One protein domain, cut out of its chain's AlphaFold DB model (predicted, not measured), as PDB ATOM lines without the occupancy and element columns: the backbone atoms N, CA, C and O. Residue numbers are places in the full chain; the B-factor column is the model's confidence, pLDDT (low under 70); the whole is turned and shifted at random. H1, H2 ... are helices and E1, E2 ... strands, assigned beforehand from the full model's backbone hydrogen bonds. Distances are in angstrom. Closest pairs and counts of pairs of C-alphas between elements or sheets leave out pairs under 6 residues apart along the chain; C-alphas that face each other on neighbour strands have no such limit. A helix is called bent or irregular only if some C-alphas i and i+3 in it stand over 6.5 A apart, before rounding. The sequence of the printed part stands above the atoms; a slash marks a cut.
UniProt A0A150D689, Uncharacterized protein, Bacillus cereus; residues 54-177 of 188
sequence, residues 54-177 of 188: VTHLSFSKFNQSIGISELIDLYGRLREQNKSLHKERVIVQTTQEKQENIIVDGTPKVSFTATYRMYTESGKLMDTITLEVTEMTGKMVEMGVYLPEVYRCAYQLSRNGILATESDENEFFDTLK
ATOM      1  N   VAL A  54     -20.518 -82.586-166.170       38.78
ATOM      2  CA  VAL A  54     -20.868 -83.961-165.777       38.78
ATOM      3  C   VAL A  54     -21.888 -84.525-166.778       38.78
ATOM      4  O   VAL A  54     -22.836 -83.832-167.138       38.78
ATOM      5  N   THR A  55     -21.689 -85.752-167.274       33.28
ATOM      6  CA  THR A  55     -22.472 -86.298-168.403       33.28
ATOM      7  C   THR A  55     -23.704 -87.136-168.042       33.28
ATOM      8  O   THR A  55     -24.568 -87.241-168.905       33.28
ATOM      9  N   HIS A  56     -23.854 -87.682-166.826       27.78
ATOM     10  CA  HIS A  56     -25.141 -88.217-166.335       27.78
ATOM     11  C   HIS A  56     -25.088 -88.558-164.831       27.78
ATOM     12  O   HIS A  56     -24.161 -89.227-164.392       27.78
ATOM     13  N   LEU A  57     -26.100 -88.145-164.058       30.72
ATOM     14  CA  LEU A  57     -26.366 -88.543-162.661       30.72
ATOM     15  C   LEU A  57     -27.884 -88.713-162.500       30.72
ATOM     16  O   LEU A  57     -28.623 -87.873-163.015       30.72
ATOM     17  N   SER A  58     -28.370 -89.765-161.833       23.84
ATOM     18  CA  SER A  58     -29.812 -89.980-161.612       23.84
ATOM     19  C   SER A  58     -30.140 -90.098-160.126       23.84
ATOM     20  O   SER A  58     -29.496 -90.853-159.410       23.84
ATOM     21  N   PHE A  59     -31.179 -89.391-159.682       30.77
ATOM     22  CA  PHE A  59     -31.642 -89.377-158.294       30.77
ATOM     23  C   PHE A  59     -33.075 -89.900-158.210       30.77
ATOM     24  O   PHE A  59     -33.953 -89.442-158.942       30.77
ATOM     25  N   SER A  60     -33.346 -90.808-157.275       30.16
ATOM     26  CA  SER A  60     -34.696 -91.305-157.007       30.16
ATOM     27  C   SER A  60     -35.393 -90.457-155.934       30.16
ATOM     28  O   SER A  60     -35.414 -90.806-154.759       30.16
ATOM     29  N   LYS A  61     -35.973 -89.317-156.349       30.95
ATOM     30  CA  LYS A  61     -37.267 -88.793-155.830       30.95
ATOM     31  C   LYS A  61     -37.706 -87.462-156.440       30.95
ATOM     32  O   LYS A  61     -38.897 -87.176-156.437       30.95
ATOM     33  N   PHE A  62     -36.790 -86.690-157.018       28.64
ATOM     34  CA  PHE A  62     -37.105 -85.497-157.804       28.64
ATOM     35  C   PHE A  62     -36.134 -85.442-158.985       28.64
ATOM     36  O   PHE A  62     -34.925 -85.480-158.779       28.64
ATOM     37  N   ASN A  63     -36.650 -85.392-160.217       33.69
ATOM     38  CA  ASN A  63     -35.874 -85.374-161.468       33.69
ATOM     39  C   ASN A  63     -35.096 -84.050-161.655       33.69
ATOM     40  O   ASN A  63     -35.342 -83.306-162.602       33.69
ATOM     41  N   GLN A  64     -34.177 -83.723-160.747       39.25
ATOM     42  CA  GLN A  64     -33.224 -82.627-160.895       39.25
ATOM     43  C   GLN A  64     -31.808 -83.168-160.696       39.25
ATOM     44  O   GLN A  64     -31.435 -83.607-159.612       39.25
ATOM     45  N   SER A  65     -31.024 -83.153-161.774       51.44
ATOM     46  CA  SER A  65     -29.602 -83.481-161.762       51.44
ATOM     47  C   SER A  65     -28.820 -82.302-161.184       51.44
ATOM     48  O   SER A  65     -28.787 -81.235-161.798       51.44
ATOM     49  N   ILE A  66     -28.190 -82.484-160.026       58.00
ATOM     50  CA  ILE A  66     -27.223 -81.523-159.488       58.00
ATOM     51  C   ILE A  66     -25.894 -82.269-159.342       58.00
ATOM     52  O   ILE A  66     -25.754 -83.128-158.473       58.00
ATOM     53  N   GLY A  67     -24.947 -82.000-160.238       67.56
ATOM     54  CA  GLY A  67     -23.580 -82.490-160.120       67.56
ATOM     55  C   GLY A  67     -22.769 -81.667-159.119       67.56
ATOM     56  O   GLY A  67     -23.228 -80.658-158.581       67.56
ATOM     57  N   ILE A  68     -21.529 -82.103-158.865       76.06
ATOM     58  CA  ILE A  68     -20.606 -81.377-157.975       76.06
ATOM     59  C   ILE A  68     -20.441 -79.925-158.444       76.06
ATOM     60  O   ILE A  68     -20.474 -79.018-157.618       76.06
ATOM     61  N   SER A  69     -20.314 -79.692-159.754       69.75
ATOM     62  CA  SER A  69     -20.152 -78.346-160.312       69.75
ATOM     63  C   SER A  69     -21.332 -77.441-159.954       69.75
ATOM     64  O   SER A  69     -21.117 -76.337-159.470       69.75
ATOM     65  N   GLU A  70     -22.570 -77.926-160.080       73.31
ATOM     66  CA  GLU A  70     -23.769 -77.160-159.740       73.31
ATOM     67  C   GLU A  70     -23.889 -76.876-158.230       73.31
ATOM     68  O   GLU A  70     -24.378 -75.811-157.839       73.31
ATOM     69  N   LEU A  71     -23.426 -77.795-157.371       81.75
ATOM     70  CA  LEU A  71     -23.361 -77.576-155.918       81.75
ATOM     71  C   LEU A  71     -22.354 -76.472-155.567       81.75
ATOM     72  O   LEU A  71     -22.662 -75.584-154.768       81.75
ATOM     73  N   ILE A  72     -21.175 -76.503-156.190       78.50
ATOM     74  CA  ILE A  72     -20.122 -75.503-155.990       78.50
ATOM     75  C   ILE A  72     -20.531 -74.142-156.573       78.50
ATOM     76  O   ILE A  72     -20.348 -73.121-155.909       78.50
ATOM     77  N   ASP A  73     -21.178 -74.114-157.739       75.56
ATOM     78  CA  ASP A  73     -21.758 -72.902-158.331       75.56
ATOM     79  C   ASP A  73     -22.811 -72.264-157.422       75.56
ATOM     80  O   ASP A  73     -22.871 -71.042-157.256       75.56
ATOM     81  N   LEU A  74     -23.683 -73.082-156.826       77.44
ATOM     82  CA  LEU A  74     -24.682 -72.597-155.881       77.44
ATOM     83  C   LEU A  74     -24.020 -71.996-154.638       77.44
ATOM     84  O   LEU A  74     -24.383 -70.890-154.240       77.44
ATOM     85  N   TYR A  75     -23.031 -72.685-154.068       80.88
ATOM     86  CA  TYR A  75     -22.248 -72.173-152.947       80.88
ATOM     87  C   TYR A  75     -21.596 -70.816-153.272       80.88
ATOM     88  O   TYR A  75     -21.779 -69.853-152.523       80.88
ATOM     89  N   GLY A  76     -20.911 -70.712-154.417       70.62
ATOM     90  CA  GLY A  76     -20.266 -69.478-154.871       70.62
ATOM     91  C   GLY A  76     -21.252 -68.316-155.010       70.62
ATOM     92  O   GLY A  76     -21.042 -67.256-154.421       70.62
ATOM     93  N   ARG A  77     -22.385 -68.536-155.690       71.69
ATOM     94  CA  ARG A  77     -23.433 -67.510-155.849       71.69
ATOM     95  C   ARG A  77     -24.023 -67.057-154.517       71.69
ATOM     96  O   ARG A  77     -24.282 -65.869-154.334       71.69
ATOM     97  N   LEU A  78     -24.260 -67.980-153.584       71.81
ATOM     98  CA  LEU A  78     -24.794 -67.643-152.265       71.81
ATOM     99  C   LEU A  78     -23.807 -66.789-151.461       71.81
ATOM    100  O   LEU A  78     -24.223 -65.813-150.841       71.81
ATOM    101  N   ARG A  79     -22.507 -67.101-151.522       72.62
ATOM    102  CA  ARG A  79     -21.447 -66.298-150.893       72.62
ATOM    103  C   ARG A  79     -21.372 -64.895-151.482       72.62
ATOM    104  O   ARG A  79     -21.396 -63.932-150.725       72.62
ATOM    105  N   GLU A  80     -21.361 -64.768-152.807       72.56
ATOM    106  CA  GLU A  80     -21.346 -63.466-153.491       72.56
ATOM    107  C   GLU A  80     -22.561 -62.600-153.132       72.56
ATOM    108  O   GLU A  80     -22.460 -61.381-153.030       72.56
ATOM    109  N   GLN A  81     -23.713 -63.232-152.902       74.88
ATOM    110  CA  GLN A  81     -24.943 -62.551-152.503       74.88
ATOM    111  C   GLN A  81     -25.070 -62.330-150.989       74.88
ATOM    112  O   GLN A  81     -26.081 -61.769-150.566       74.88
ATOM    113  N   ASN A  82     -24.102 -62.769-150.173       79.62
ATOM    114  CA  ASN A  82     -24.190 -62.805-148.707       79.62
ATOM    115  C   ASN A  82     -25.465 -63.507-148.198       79.62
ATOM    116  O   ASN A  82     -26.159 -63.017-147.308       79.62
ATOM    117  N   LYS A  83     -25.799 -64.656-148.793       81.94
ATOM    118  CA  LYS A  83     -27.001 -65.443-148.489       81.94
ATOM    119  C   LYS A  83     -26.669 -66.871-148.070       81.94
ATOM    120  O   LYS A  83     -25.614 -67.414-148.385       81.94
ATOM    121  N   SER A  84     -27.634 -67.495-147.409       82.50
ATOM    122  CA  SER A  84     -27.694 -68.926-147.113       82.50
ATOM    123  C   SER A  84     -29.084 -69.460-147.468       82.50
ATOM    124  O   SER A  84     -30.050 -68.697-147.530       82.50
ATOM    125  N   LEU A  85     -29.202 -70.768-147.716       79.06
ATOM    126  CA  LEU A  85     -30.511 -71.391-147.968       79.06
ATOM    127  C   LEU A  85     -31.303 -71.613-146.678       79.06
ATOM    128  O   LEU A  85     -32.531 -71.697-146.697       79.06
ATOM    129  N   HIS A  86     -30.594 -71.700-145.559       86.38
ATOM    130  CA  HIS A  86     -31.157 -71.938-144.242       86.38
ATOM    131  C   HIS A  86     -30.725 -70.831-143.285       86.38
ATOM    132  O   HIS A  86     -29.679 -70.209-143.461       86.38
ATOM    133  N   LYS A  87     -31.552 -70.568-142.268       88.31
ATOM    134  CA  LYS A  87     -31.251 -69.567-141.229       88.31
ATOM    135  C   LYS A  87     -30.120 -69.999-140.295       88.31
ATOM    136  O   LYS A  87     -29.564 -69.169-139.590       88.31
ATOM    137  N   GLU A  88     -29.829 -71.288-140.282       89.94
ATOM    138  CA  GLU A  88     -28.862 -71.935-139.413       89.94
ATOM    139  C   GLU A  88     -27.919 -72.776-140.270       89.94
ATOM    140  O   GLU A  88     -28.306 -73.238-141.351       89.94
ATOM    141  N   ARG A  89     -26.686 -72.958-139.789       91.50
ATOM    142  CA  ARG A  89     -25.709 -73.825-140.437       91.50
ATOM    143  C   ARG A  89     -26.232 -75.263-140.464       91.50
ATOM    144  O   ARG A  89     -26.867 -75.742-139.525       91.50
ATOM    145  N   VAL A  90     -25.970 -75.937-141.572       90.81
ATOM    146  CA  VAL A  90     -26.338 -77.320-141.840       90.81
ATOM    147  C   VAL A  90     -25.094 -78.194-141.809       90.81
ATOM    148  O   VAL A  90     -24.057 -77.847-142.376       90.81
ATOM    149  N   ILE A  91     -25.233 -79.347-141.166       93.69
ATOM    150  CA  ILE A  91     -24.243 -80.410-141.061       93.69
ATOM    151  C   ILE A  91     -24.763 -81.599-141.865       93.69
ATOM    152  O   ILE A  91     -25.870 -82.088-141.629       93.69
ATOM    153  N   VAL A  92     -23.971 -82.067-142.823       93.44
ATOM    154  CA  VAL A  92     -24.315 -83.207-143.674       93.44
ATOM    155  C   VAL A  92     -23.472 -84.400-143.247       93.44
ATOM    156  O   VAL A  92     -22.246 -84.325-143.253       93.44
ATOM    157  N   GLN A  93     -24.131 -85.501-142.891       93.31
ATOM    158  CA  GLN A  93     -23.496 -86.736-142.429       93.31
ATOM    159  C   GLN A  93     -23.756 -87.879-143.402       93.31
ATOM    160  O   GLN A  93     -24.907 -88.127-143.768       93.31
ATOM    161  N   THR A  94     -22.712 -88.618-143.774       92.81
ATOM    162  CA  THR A  94     -22.871 -89.882-144.499       92.81
ATOM    163  C   THR A  94     -23.339 -90.973-143.547       92.81
ATOM    164  O   THR A  94     -22.777 -91.172-142.474       92.81
ATOM    165  N   THR A  95     -24.393 -91.685-143.937       90.12
ATOM    166  CA  THR A  95     -24.958 -92.801-143.159       90.12
ATOM    167  C   THR A  95     -24.763 -94.147-143.832       90.12
ATOM    168  O   THR A  95     -24.634 -95.162-143.153       90.12
ATOM    169  N   GLN A  96     -24.752 -94.166-145.160       90.00
ATOM    170  CA  GLN A  96     -24.477 -95.346-145.967       90.00
ATOM    171  C   GLN A  96     -23.721 -94.886-147.200       90.00
ATOM    172  O   GLN A  96     -24.064 -93.851-147.765       90.00
ATOM    173  N   GLU A  97     -22.726 -95.650-147.625       92.19
ATOM    174  CA  GLU A  97     -21.986 -95.372-148.847       92.19
ATOM    175  C   GLU A  97     -21.344 -96.641-149.402       92.19
ATOM    176  O   GLU A  97     -20.990 -97.561-148.661       92.19
ATOM    177  N   LYS A  98     -21.214 -96.691-150.725       91.06
ATOM    178  CA  LYS A  98     -20.494 -97.737-151.445       91.06
ATOM    179  C   LYS A  98     -19.948 -97.153-152.736       91.06
ATOM    180  O   LYS A  98     -20.736 -96.677-153.538       91.06
ATOM    181  N   GLN A  99     -18.639 -97.246-152.962       90.62
ATOM    182  CA  GLN A  99     -17.998 -96.886-154.229       90.62
ATOM    183  C   GLN A  99     -17.384 -98.125-154.887       90.62
ATOM    184  O   GLN A  99     -16.644 -98.872-154.249       90.62
ATOM    185  N   GLU A 100     -17.645 -98.315-156.175       90.56
ATOM    186  CA  GLU A 100     -17.023 -99.335-157.011       90.56
ATOM    187  C   GLU A 100     -16.170 -98.658-158.082       90.56
ATOM    188  O   GLU A 100     -16.620 -97.761-158.792       90.56
ATOM    189  N   ASN A 101     -14.914 -99.089-158.191       87.00
ATOM    190  CA  ASN A 101     -13.977 -98.592-159.193       87.00
ATOM    191  C   ASN A 101     -13.750 -99.698-160.225       87.00
ATOM    192  O   ASN A 101     -13.324-100.794-159.863       87.00
ATOM    193  N   ILE A 102     -13.995 -99.410-161.500       84.88
ATOM    194  CA  ILE A 102     -13.770-100.343-162.607       84.88
ATOM    195  C   ILE A 102     -12.914 -99.688-163.689       84.88
ATOM    196  O   ILE A 102     -12.903 -98.471-163.848       84.88
ATOM    197  N   ILE A 103     -12.192-100.498-164.457       82.12
ATOM    198  CA  ILE A 103     -11.467-100.039-165.644       82.12
ATOM    199  C   ILE A 103     -12.112-100.718-166.846       82.12
ATOM    200  O   ILE A 103     -12.132-101.944-166.922       82.12
ATOM    201  N   VAL A 104     -12.634 -99.924-167.779       74.75
ATOM    202  CA  VAL A 104     -13.253-100.407-169.020       74.75
ATOM    203  C   VAL A 104     -12.486 -99.801-170.184       74.75
ATOM    204  O   VAL A 104     -12.362 -98.581-170.265       74.75
ATOM    205  N   ASP A 105     -11.914-100.644-171.045       79.69
ATOM    206  CA  ASP A 105     -11.108-100.227-172.204       79.69
ATOM    207  C   ASP A 105      -9.987 -99.229-171.848       79.69
ATOM    208  O   ASP A 105      -9.751 -98.235-172.532       79.69
ATOM    209  N   GLY A 106      -9.320 -99.458-170.711       77.75
ATOM    210  CA  GLY A 106      -8.257 -98.584-170.199       77.75
ATOM    211  C   GLY A 106      -8.742 -97.257-169.598       77.75
ATOM    212  O   GLY A 106      -7.919 -96.461-169.156       77.75
ATOM    213  N   THR A 107     -10.056 -97.022-169.542       76.88
ATOM    214  CA  THR A 107     -10.659 -95.835-168.927       76.88
ATOM    215  C   THR A 107     -11.151 -96.161-167.515       76.88
ATOM    216  O   THR A 107     -12.027 -97.018-167.366       76.88
ATOM    217  N   PRO A 108     -10.633 -95.490-166.469       73.94
ATOM    218  CA  PRO A 108     -11.164 -95.606-165.117       73.94
ATOM    219  C   PRO A 108     -12.589 -95.046-165.030       73.94
ATOM    220  O   PRO A 108     -12.858 -93.923-165.471       73.94
ATOM    221  N   LYS A 109     -13.490 -95.825-164.437       81.94
ATOM    222  CA  LYS A 109     -14.878 -95.462-164.163       81.94
ATOM    223  C   LYS A 109     -15.214 -95.766-162.710       81.94
ATOM    224  O   LYS A 109     -14.679 -96.705-162.122       81.94
ATOM    225  N   VAL A 110     -16.121 -94.981-162.151       82.50
ATOM    226  CA  VAL A 110     -16.617 -95.161-160.791       82.50
ATOM    227  C   VAL A 110     -18.129 -95.156-160.784       82.50
ATOM    228  O   VAL A 110     -18.738 -94.265-161.367       82.50
ATOM    229  N   SER A 111     -18.725 -96.112-160.089       86.38
ATOM    230  CA  SER A 111     -20.113 -96.038-159.650       86.38
ATOM    231  C   SER A 111     -20.131 -95.919-158.130       86.38
ATOM    232  O   SER A 111     -19.226 -96.404-157.449       86.38
ATOM    233  N   PHE A 112     -21.123 -95.237-157.572       87.81
ATOM    234  CA  PHE A 112     -21.301 -95.230-156.129       87.81
ATOM    235  C   PHE A 112     -22.741 -94.950-155.720       87.81
ATOM    236  O   PHE A 112     -23.500 -94.301-156.437       87.81
ATOM    237  N   THR A 113     -23.100 -95.409-154.531       88.56
ATOM    238  CA  THR A 113     -24.316 -95.004-153.831       88.56
ATOM    239  C   THR A 113     -23.938 -94.356-152.513       88.56
ATOM    240  O   THR A 113     -22.944 -94.733-151.892       88.56
ATOM    241  N   ALA A 114     -24.706 -93.361-152.086       90.62
ATOM    242  CA  ALA A 114     -24.518 -92.720-150.796       90.62
ATOM    243  C   ALA A 114     -25.843 -92.195-150.238       90.62
ATOM    244  O   ALA A 114     -26.695 -91.714-150.981       90.62
ATOM    245  N   THR A 115     -26.008 -92.261-148.920       88.62
ATOM    246  CA  THR A 115     -27.146 -91.694-148.198       88.62
ATOM    247  C   THR A 115     -26.633 -90.685-147.183       88.62
ATOM    248  O   THR A 115     -25.931 -91.043-146.232       88.62
ATOM    249  N   TYR A 116     -27.034 -89.430-147.356       91.75
ATOM    250  CA  TYR A 116     -26.679 -88.313-146.497       91.75
ATOM    251  C   TYR A 116     -27.864 -87.895-145.635       91.75
ATOM    252  O   TYR A 116     -28.977 -87.740-146.132       91.75
ATOM    253  N   ARG A 117     -27.626 -87.646-144.351       90.75
ATOM    254  CA  ARG A 117     -28.590 -86.991-143.464       90.75
ATOM    255  C   ARG A 117     -28.141 -85.572-143.181       90.75
ATOM    256  O   ARG A 117     -26.987 -85.340-142.830       90.75
ATOM    257  N   MET A 118     -29.061 -84.633-143.345       91.31
ATOM    258  CA  MET A 118     -28.828 -83.219-143.092       91.31
ATOM    259  C   MET A 118     -29.406 -82.843-141.739       91.31
ATOM    260  O   MET A 118     -30.588 -83.069-141.489       91.31
ATOM    261  N   TYR A 119     -28.595 -82.217-140.903       91.56
ATOM    262  CA  TYR A 119     -28.988 -81.706-139.600       91.56
ATOM    263  C   TYR A 119     -28.741 -80.206-139.546       91.56
ATOM    264  O   TYR A 119     -27.787 -79.716-140.143       91.56
ATOM    265  N   THR A 120     -29.564 -79.472-138.809       92.00
ATOM    266  CA  THR A 120     -29.161 -78.143-138.344       92.00
ATOM    267  C   THR A 120     -28.028 -78.268-137.324       92.00
ATOM    268  O   THR A 120     -27.834 -79.329-136.728       92.00
ATOM    269  N   GLU A 121     -27.295 -77.187-137.083       87.12
ATOM    270  CA  GLU A 121     -26.253 -77.124-136.050       87.12
ATOM    271  C   GLU A 121     -26.783 -77.446-134.638       87.12
ATOM    272  O   GLU A 121     -26.105 -78.089-133.841       87.12
ATOM    273  N   SER A 122     -28.046 -77.119-134.371       90.31
ATOM    274  CA  SER A 122     -28.825 -77.484-133.182       90.31
ATOM    275  C   SER A 122     -29.243 -78.961-133.119       90.31
ATOM    276  O   SER A 122     -29.886 -79.380-132.156       90.31
ATOM    277  N   GLY A 123     -28.899 -79.768-134.125       90.00
ATOM    278  CA  GLY A 123     -29.122 -81.214-134.149       90.00
ATOM    279  C   GLY A 123     -30.485 -81.655-134.690       90.00
ATOM    280  O   GLY A 123     -30.815 -82.842-134.626       90.00
ATOM    281  N   LYS A 124     -31.296 -80.749-135.251       91.19
ATOM    282  CA  LYS A 124     -32.592 -81.111-135.838       91.19
ATOM    283  C   LYS A 124     -32.392 -81.737-137.215       91.19
ATOM    284  O   LYS A 124     -31.858 -81.093-138.114       91.19
ATOM    285  N   LEU A 125     -32.891 -82.960-137.407       89.75
ATOM    286  CA  LEU A 125     -32.924 -83.600-138.725       89.75
ATOM    287  C   LEU A 125     -33.787 -82.771-139.690       89.75
ATOM    288  O   LEU A 125     -34.946 -82.470-139.399       89.75
ATOM    289  N   MET A 126     -33.207 -82.418-140.831       86.44
ATOM    290  CA  MET A 126     -33.848 -81.632-141.881       86.44
ATOM    291  C   MET A 126     -34.318 -82.510-143.032       86.44
ATOM    292  O   MET A 126     -35.476 -82.423-143.427       86.44
ATOM    293  N   ASP A 127     -33.416 -83.328-143.573       84.81
ATOM    294  CA  ASP A 127     -33.677 -84.120-144.772       84.81
ATOM    295  C   ASP A 127     -32.744 -85.337-144.854       84.81
ATOM    296  O   ASP A 127     -31.721 -85.416-144.165       84.81
ATOM    297  N   THR A 128     -33.106 -86.300-145.698       86.06
ATOM    298  CA  THR A 128     -32.276 -87.448-146.069       86.06
ATOM    299  C   THR A 128     -32.170 -87.525-147.588       86.06
ATOM    300  O   THR A 128     -33.165 -87.713-148.283       86.06
ATOM    301  N   ILE A 129     -30.946 -87.410-148.094       83.94
ATOM    302  CA  ILE A 129     -30.623 -87.440-149.519       83.94
ATOM    303  C   ILE A 129     -30.030 -88.804-149.845       83.94
ATOM    304  O   ILE A 129     -29.045 -89.201-149.231       83.94
ATOM    305  N   THR A 130     -30.570 -89.487-150.849       84.56
ATOM    306  CA  THR A 130     -29.931 -90.665-151.442       84.56
ATOM    307  C   THR A 130     -29.421 -90.308-152.831       84.56
ATOM    308  O   THR A 130     -30.161 -89.786-153.666       84.56
ATOM    309  N   LEU A 131     -28.139 -90.565-153.054       80.88
ATOM    310  CA  LEU A 131     -27.410 -90.317-154.285       80.88
ATOM    311  C   LEU A 131     -27.003 -91.658-154.893       80.88
ATOM    312  O   LEU A 131     -26.420 -92.503-154.215       80.88
ATOM    313  N   GLU A 132     -27.290 -91.824-156.179       83.94
ATOM    314  CA  GLU A 132     -26.856 -92.962-156.978       83.94
ATOM    315  C   GLU A 132     -26.135 -92.452-158.226       83.94
ATOM    316  O   GLU A 132     -26.661 -91.676-159.027       83.94
ATOM    317  N   VAL A 133     -24.893 -92.888-158.376       80.44
ATOM    318  CA  VAL A 133     -24.026 -92.572-159.503       80.44
ATOM    319  C   VAL A 133     -23.698 -93.880-160.185       80.44
ATOM    320  O   VAL A 133     -22.925 -94.683-159.675       80.44
ATOM    321  N   THR A 134     -24.309 -94.110-161.341       77.94
ATOM    322  CA  THR A 134     -24.140 -95.354-162.101       77.94
ATOM    323  C   THR A 134     -22.828 -95.379-162.875       77.94
ATOM    324  O   THR A 134     -22.228 -96.437-163.032       77.94
ATOM    325  N   GLU A 135     -22.356 -94.218-163.331       78.56
ATOM    326  CA  GLU A 135     -21.059 -94.079-163.984       78.56
ATOM    327  C   GLU A 135     -20.534 -92.640-163.874       78.56
ATOM    328  O   GLU A 135     -21.170 -91.682-164.308       78.56
ATOM    329  N   MET A 136     -19.323 -92.497-163.348       75.38
ATOM    330  CA  MET A 136     -18.546 -91.270-163.342       75.38
ATOM    331  C   MET A 136     -17.149 -91.557-163.882       75.38
ATOM    332  O   MET A 136     -16.526 -92.568-163.566       75.38
ATOM    333  N   THR A 137     -16.648 -90.648-164.708       73.00
ATOM    334  CA  THR A 137     -15.297 -90.695-165.274       73.00
ATOM    335  C   THR A 137     -14.627 -89.335-165.111       73.00
ATOM    336  O   THR A 137     -15.256 -88.359-164.697       73.00
ATOM    337  N   GLY A 138     -13.338 -89.259-165.435       70.88
ATOM    338  CA  GLY A 138     -12.579 -88.012-165.431       70.88
ATOM    339  C   GLY A 138     -11.579 -87.924-164.286       70.88
ATOM    340  O   GLY A 138     -11.237 -88.916-163.650       70.88
ATOM    341  N   LYS A 139     -11.063 -86.720-164.038       65.75
ATOM    342  CA  LYS A 139      -9.797 -86.578-163.315       65.75
ATOM    343  C   LYS A 139      -9.848 -87.008-161.850       65.75
ATOM    344  O   LYS A 139      -8.919 -87.656-161.393       65.75
ATOM    345  N   MET A 140     -10.934 -86.705-161.140       71.75
ATOM    346  CA  MET A 140     -11.126 -87.169-159.758       71.75
ATOM    347  C   MET A 140     -11.118 -88.702-159.681       71.75
ATOM    348  O   MET A 140     -10.478 -89.277-158.806       71.75
ATOM    349  N   VAL A 141     -11.746 -89.358-160.659       75.69
ATOM    350  CA  VAL A 141     -11.755 -90.820-160.792       75.69
ATOM    351  C   VAL A 141     -10.356 -91.355-161.119       75.69
ATOM    352  O   VAL A 141      -9.874 -92.257-160.443       75.69
ATOM    353  N   GLU A 142      -9.657 -90.760-162.089       74.19
ATOM    354  CA  GLU A 142      -8.266 -91.115-162.421       74.19
ATOM    355  C   GLU A 142      -7.301 -90.925-161.240       74.19
ATOM    356  O   GLU A 142      -6.312 -91.642-161.122       74.19
ATOM    357  N   MET A 143      -7.566 -89.935-160.387       70.12
ATOM    358  CA  MET A 143      -6.783 -89.633-159.192       70.12
ATOM    359  C   MET A 143      -7.122 -90.546-158.009       70.12
ATOM    360  O   MET A 143      -6.439 -90.466-156.994       70.12
ATOM    361  N   GLY A 144      -8.140 -91.406-158.105       77.62
ATOM    362  CA  GLY A 144      -8.559 -92.261-156.992       77.62
ATOM    363  C   GLY A 144      -9.175 -91.474-155.832       77.62
ATOM    364  O   GLY A 144      -8.992 -91.834-154.669       77.62
ATOM    365  N   VAL A 145      -9.862 -90.373-156.141       81.50
ATOM    366  CA  VAL A 145     -10.630 -89.596-155.163       81.50
ATOM    367  C   VAL A 145     -11.850 -90.399-154.712       81.50
ATOM    368  O   VAL A 145     -12.489 -91.092-155.509       81.50
ATOM    369  N   TYR A 146     -12.182 -90.293-153.428       90.44
ATOM    370  CA  TYR A 146     -13.380 -90.905-152.874       90.44
ATOM    371  C   TYR A 146     -14.587 -89.984-153.064       90.44
ATOM    372  O   TYR A 146     -14.751 -88.988-152.363       90.44
ATOM    373  N   LEU A 147     -15.409 -90.290-154.062       87.69
ATOM    374  CA  LEU A 147     -16.460 -89.403-154.551       87.69
ATOM    375  C   LEU A 147     -17.635 -89.215-153.579       87.69
ATOM    376  O   LEU A 147     -18.106 -88.080-153.515       87.69
ATOM    377  N   PRO A 148     -18.107 -90.223-152.810       92.06
ATOM    378  CA  PRO A 148     -19.174 -90.018-151.829       92.06
ATOM    379  C   PRO A 148     -18.913 -88.819-150.908       92.06
ATOM    380  O   PRO A 148     -19.736 -87.909-150.802       92.06
ATOM    381  N   GLU A 149     -17.710 -88.732-150.346       92.44
ATOM    382  CA  GLU A 149     -17.358 -87.645-149.431       92.44
ATOM    383  C   GLU A 149     -17.190 -86.290-150.129       92.44
ATOM    384  O   GLU A 149     -17.574 -85.262-149.567       92.44
ATOM    385  N   VAL A 150     -16.727 -86.270-151.386       87.94
ATOM    386  CA  VAL A 150     -16.710 -85.036-152.194       87.94
ATOM    387  C   VAL A 150     -18.128 -84.495-152.374       87.94
ATOM    388  O   VAL A 150     -18.363 -83.298-152.195       87.94
ATOM    389  N   TYR A 151     -19.091 -85.365-152.701       90.75
ATOM    390  CA  TYR A 151     -20.490 -84.958-152.842       90.75
ATOM    391  C   TYR A 151     -21.070 -84.490-151.511       90.75
ATOM    392  O   TYR A 151     -21.714 -83.442-151.484       90.75
ATOM    393  N   ARG A 152     -20.827 -85.209-150.411       93.69
ATOM    394  CA  ARG A 152     -21.289 -84.798-149.078       93.69
ATOM    395  C   ARG A 152     -20.795 -83.390-148.720       93.69
ATOM    396  O   ARG A 152     -21.607 -82.538-148.352       93.69
ATOM    397  N   CYS A 153     -19.499 -83.125-148.890       90.81
ATOM    398  CA  CYS A 153     -18.902 -81.817-148.617       90.81
ATOM    399  C   CYS A 153     -19.473 -80.719-149.524       90.81
ATOM    400  O   CYS A 153     -19.840 -79.643-149.051       90.81
ATOM    401  N   ALA A 154     -19.612 -80.996-150.824       88.38
ATOM    402  CA  ALA A 154     -20.210 -80.055-151.768       88.38
ATOM    403  C   ALA A 154     -21.672 -79.732-151.401       88.38
ATOM    404  O   ALA A 154     -22.082 -78.569-151.457       88.38
ATOM    405  N   TYR A 155     -22.448 -80.728-150.956       90.88
ATOM    406  CA  TYR A 155     -23.795 -80.511-150.435       90.88
ATOM    407  C   TYR A 155     -23.775 -79.586-149.216       90.88
ATOM    408  O   TYR A 155     -24.519 -78.607-149.213       90.88
ATOM    409  N   GLN A 156     -22.908 -79.830-148.230       93.06
ATOM    410  CA  GLN A 156     -22.793 -78.983-147.037       93.06
ATOM    411  C   GLN A 156     -22.499 -77.522-147.398       93.06
ATOM    412  O   GLN A 156     -23.242 -76.622-146.995       93.06
ATOM    413  N   LEU A 157     -21.488 -77.287-148.240       88.06
ATOM    414  CA  LEU A 157     -21.145 -75.951-148.730       88.06
ATOM    415  C   LEU A 157     -22.336 -75.279-149.428       88.06
ATOM    416  O   LEU A 157     -22.708 -74.154-149.089       88.06
ATOM    417  N   SER A 158     -22.993 -75.990-150.350       87.50
ATOM    418  CA  SER A 158     -24.127 -75.459-151.121       87.50
ATOM    419  C   SER A 158     -25.338 -75.078-150.261       87.50
ATOM    420  O   SER A 158     -26.109 -74.192-150.631       87.50
ATOM    421  N   ARG A 159     -25.521 -75.735-149.109       89.62
ATOM    422  CA  ARG A 159     -26.619 -75.463-148.169       89.62
ATOM    423  C   ARG A 159     -26.304 -74.279-147.266       89.62
ATOM    424  O   ARG A 159     -27.200 -73.488-146.961       89.62
ATOM    425  N   ASN A 160     -25.035 -74.130-146.904       88.75
ATOM    426  CA  ASN A 160     -24.589 -73.118-145.961       88.75
ATOM    427  C   ASN A 160     -24.358 -71.753-146.613       88.75
ATOM    428  O   ASN A 160     -24.709 -70.742-146.006       88.75
ATOM    429  N   GLY A 161     -23.839 -71.683-147.843       88.75
ATOM    430  CA  GLY A 161     -23.552 -70.394-148.481       88.75
ATOM    431  C   GLY A 161     -22.676 -69.525-147.572       88.75
ATOM    432  O   GLY A 161     -21.600 -69.954-147.167       88.75
ATOM    433  N   ILE A 162     -23.152 -68.335-147.189       86.44
ATOM    434  CA  ILE A 162     -22.445 -67.435-146.259       86.44
ATOM    435  C   ILE A 162     -22.190 -68.036-144.867       86.44
ATOM    436  O   ILE A 162     -21.229 -67.635-144.219       86.44
ATOM    437  N   LEU A 163     -22.994 -69.014-144.435       90.75
ATOM    438  CA  LEU A 163     -22.830 -69.715-143.155       90.75
ATOM    439  C   LEU A 163     -21.743 -70.801-143.194       90.75
ATOM    440  O   LEU A 163     -21.478 -71.426-142.171       90.75
ATOM    441  N   ALA A 164     -21.142 -71.073-144.359       89.00
ATOM    442  CA  ALA A 164     -20.047 -72.027-144.456       89.00
ATOM    443  C   ALA A 164     -18.802 -71.461-143.765       89.00
ATOM    444  O   ALA A 164     -18.409 -70.312-143.989       89.00
ATOM    445  N   THR A 165     -18.183 -72.288-142.935       87.06
ATOM    446  CA  THR A 165     -16.963 -71.967-142.197       87.06
ATOM    447  C   THR A 165     -15.719 -72.296-143.020       87.06
ATOM    448  O   THR A 165     -15.768 -73.069-143.976       87.06
ATOM    449  N   GLU A 166     -14.570 -71.764-142.607       83.44
ATOM    450  CA  GLU A 166     -13.276 -72.180-143.159       83.44
ATOM    451  C   GLU A 166     -13.036 -73.688-142.972       83.44
ATOM    452  O   GLU A 166     -12.496 -74.346-143.856       83.44
ATOM    453  N   SER A 167     -13.514 -74.260-141.861       83.50
ATOM    454  CA  SER A 167     -13.463 -75.706-141.631       83.50
ATOM    455  C   SER A 167     -14.244 -76.487-142.690       83.50
ATOM    456  O   SER A 167     -13.768 -77.528-143.125       83.50
ATOM    457  N   ASP A 168     -15.407 -75.989-143.124       84.94
ATOM    458  CA  ASP A 168     -16.219 -76.633-144.169       84.94
ATOM    459  C   ASP A 168     -15.508 -76.592-145.533       84.94
ATOM    460  O   ASP A 168     -15.523 -77.564-146.288       84.94
ATOM    461  N   GLU A 169     -14.868 -75.461-145.855       81.38
ATOM    462  CA  GLU A 169     -14.072 -75.322-147.079       81.38
ATOM    463  C   GLU A 169     -12.855 -76.261-147.056       81.38
ATOM    464  O   GLU A 169     -12.592 -76.956-148.038       81.38
ATOM    465  N   ASN A 170     -12.134 -76.317-145.933       79.50
ATOM    466  CA  ASN A 170     -10.963 -77.179-145.770       79.50
ATOM    467  C   ASN A 170     -11.330 -78.662-145.845       79.50
ATOM    468  O   ASN A 170     -10.650 -79.416-146.537       79.50
ATOM    469  N   GLU A 171     -12.434 -79.061-145.208       86.06
ATOM    470  CA  GLU A 171     -12.966 -80.420-145.288       86.06
ATOM    471  C   GLU A 171     -13.236 -80.813-146.749       86.06
ATOM    472  O   GLU A 171     -12.754 -81.848-147.209       86.06
ATOM    473  N   PHE A 172     -13.892 -79.943-147.527       85.44
ATOM    474  CA  PHE A 172     -14.087 -80.172-148.960       85.44
ATOM    475  C   PHE A 172     -12.758 -80.347-149.709       85.44
ATOM    476  O   PHE A 172     -12.598 -81.318-150.450       85.44
ATOM    477  N   PHE A 173     -11.782 -79.453-149.519       80.44
ATOM    478  CA  PHE A 173     -10.492 -79.568-150.209       80.44
ATOM    479  C   PHE A 173      -9.710 -80.824-149.812       80.44
ATOM    480  O   PHE A 173      -9.032 -81.410-150.658       80.44
ATOM    481  N   ASP A 174      -9.829 -81.272-148.565       79.69
ATOM    482  CA  ASP A 174      -9.214 -82.511-148.101       79.69
ATOM    483  C   ASP A 174      -9.820 -83.743-148.776       79.69
ATOM    484  O   ASP A 174      -9.073 -84.658-149.131       79.69
ATOM    485  N   THR A 175     -11.130 -83.747-149.056       82.81
ATOM    486  CA  THR A 175     -11.762 -84.853-149.801       82.81
ATOM    487  C   THR A 175     -11.290 -84.970-151.248       82.81
ATOM    488  O   THR A 175     -11.371 -86.050-151.823       82.81
ATOM    489  N   LEU A 176     -10.748 -83.899-151.844       79.75
ATOM    490  CA  LEU A 176     -10.201 -83.932-153.207       79.75
ATOM    491  C   LEU A 176      -8.827 -84.610-153.288       79.75
ATOM    492  O   LEU A 176      -8.305 -84.824-154.388       79.75
ATOM    493  N   LYS A 177      -8.214 -84.938-152.146       78.56
ATOM    494  CA  LYS A 177      -6.952 -85.675-152.114       78.56
ATOM    495  C   LYS A 177      -7.204 -87.131-152.529       78.56
ATOM    496  O   LYS A 177      -8.187 -87.732-152.094       78.56
TER     497      LYS A 177
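This is residues 54 to 177 of the 188 residues of an uncharacterized protein of Bacillus cereus (UniProt A0A150D689). A long antiparallel sheet of three strands is bent in an arch and curls round one helix, H3, while H1 and H4 pack on two sides of H3, apart from each other. The sheet makes the longest axis, and the little helix H2 sits on it, on the same face as H3. The printed part has 124 residues, with four named helices and three named strands in the order H1 E1 E2 E3 H2 H3 H4. The sheet runs E1 - E2 - E3, and the class is mixed, helices and strands. The whole is compact, with a radius of gyration of the C-alphas of 14.7 A, yet elongated, spanning 48 by 26 by 24 A.

Residues 54 to 67 hold no named element. H1, residues 68 to 80, begins at C-alpha 68 at (-20.606, -81.377, -157.975) and is 18.5 A long. E1, residues 90 to 104, is 38.0 A long and bends by 66 degrees at residue 96. E2, residues 107 to 120, is 39.9 A long. E3, residues 125 to 136, is 29.5 A long and bends by 58 degrees at residue 133. H2 is residues 139 to 142. H3, residues 147 to 163, is 23.6 A long, with a kink of 37 degrees near residue 157; it is irregular, C-alphas 159 and 162 being 9.2 A apart. H4, residues 166 to 175, is 14.4 A long and ends at C-alpha 175 at (-11.762, -84.853, -149.801).

The twisted sheet is a meander, each strand the antiparallel neighbour of the one before. In the hairpin E1 and E2, N 98 and O 113 are within hydrogen-bond range at 2.9 A. In the hairpin E2 and E3, N 114 and O 131 are within range at 2.9 A. H3 is on one face of the sheet, making two layers, helix and sheet; its closest C-alphas with E1 are those of Val 92 and Gln 156, 5.6 A apart. H2, on the same face, lies only just over E2, with 3 of its 4 C-alphas, at a height of 7.8 A over the sheet. H1 touches H3 at a shallow tilt of 15 degrees, the same way, the closest C-alphas being those of Tyr 75 and Ser 158, 4.2 A apart. H3 and H4 form a helical hairpin and touch at a shallow tilt of 16 degrees, opposite ways; their closest C-alphas are those of Cys 153 and Phe 172, 5.1 A apart. In H1 and H4 every O i to N i+4 pair is within hydrogen-bond range, in H3 11 of 13, and H2 is too short for such a pair.

The two C-alphas farthest apart are those of Asp 105 and Ser 122, 48.5 A. The printed part has no cut and no long link. Mean pLDDT of the printed part is 78.6; residues 54 to 67, 69 and 139 are under 70.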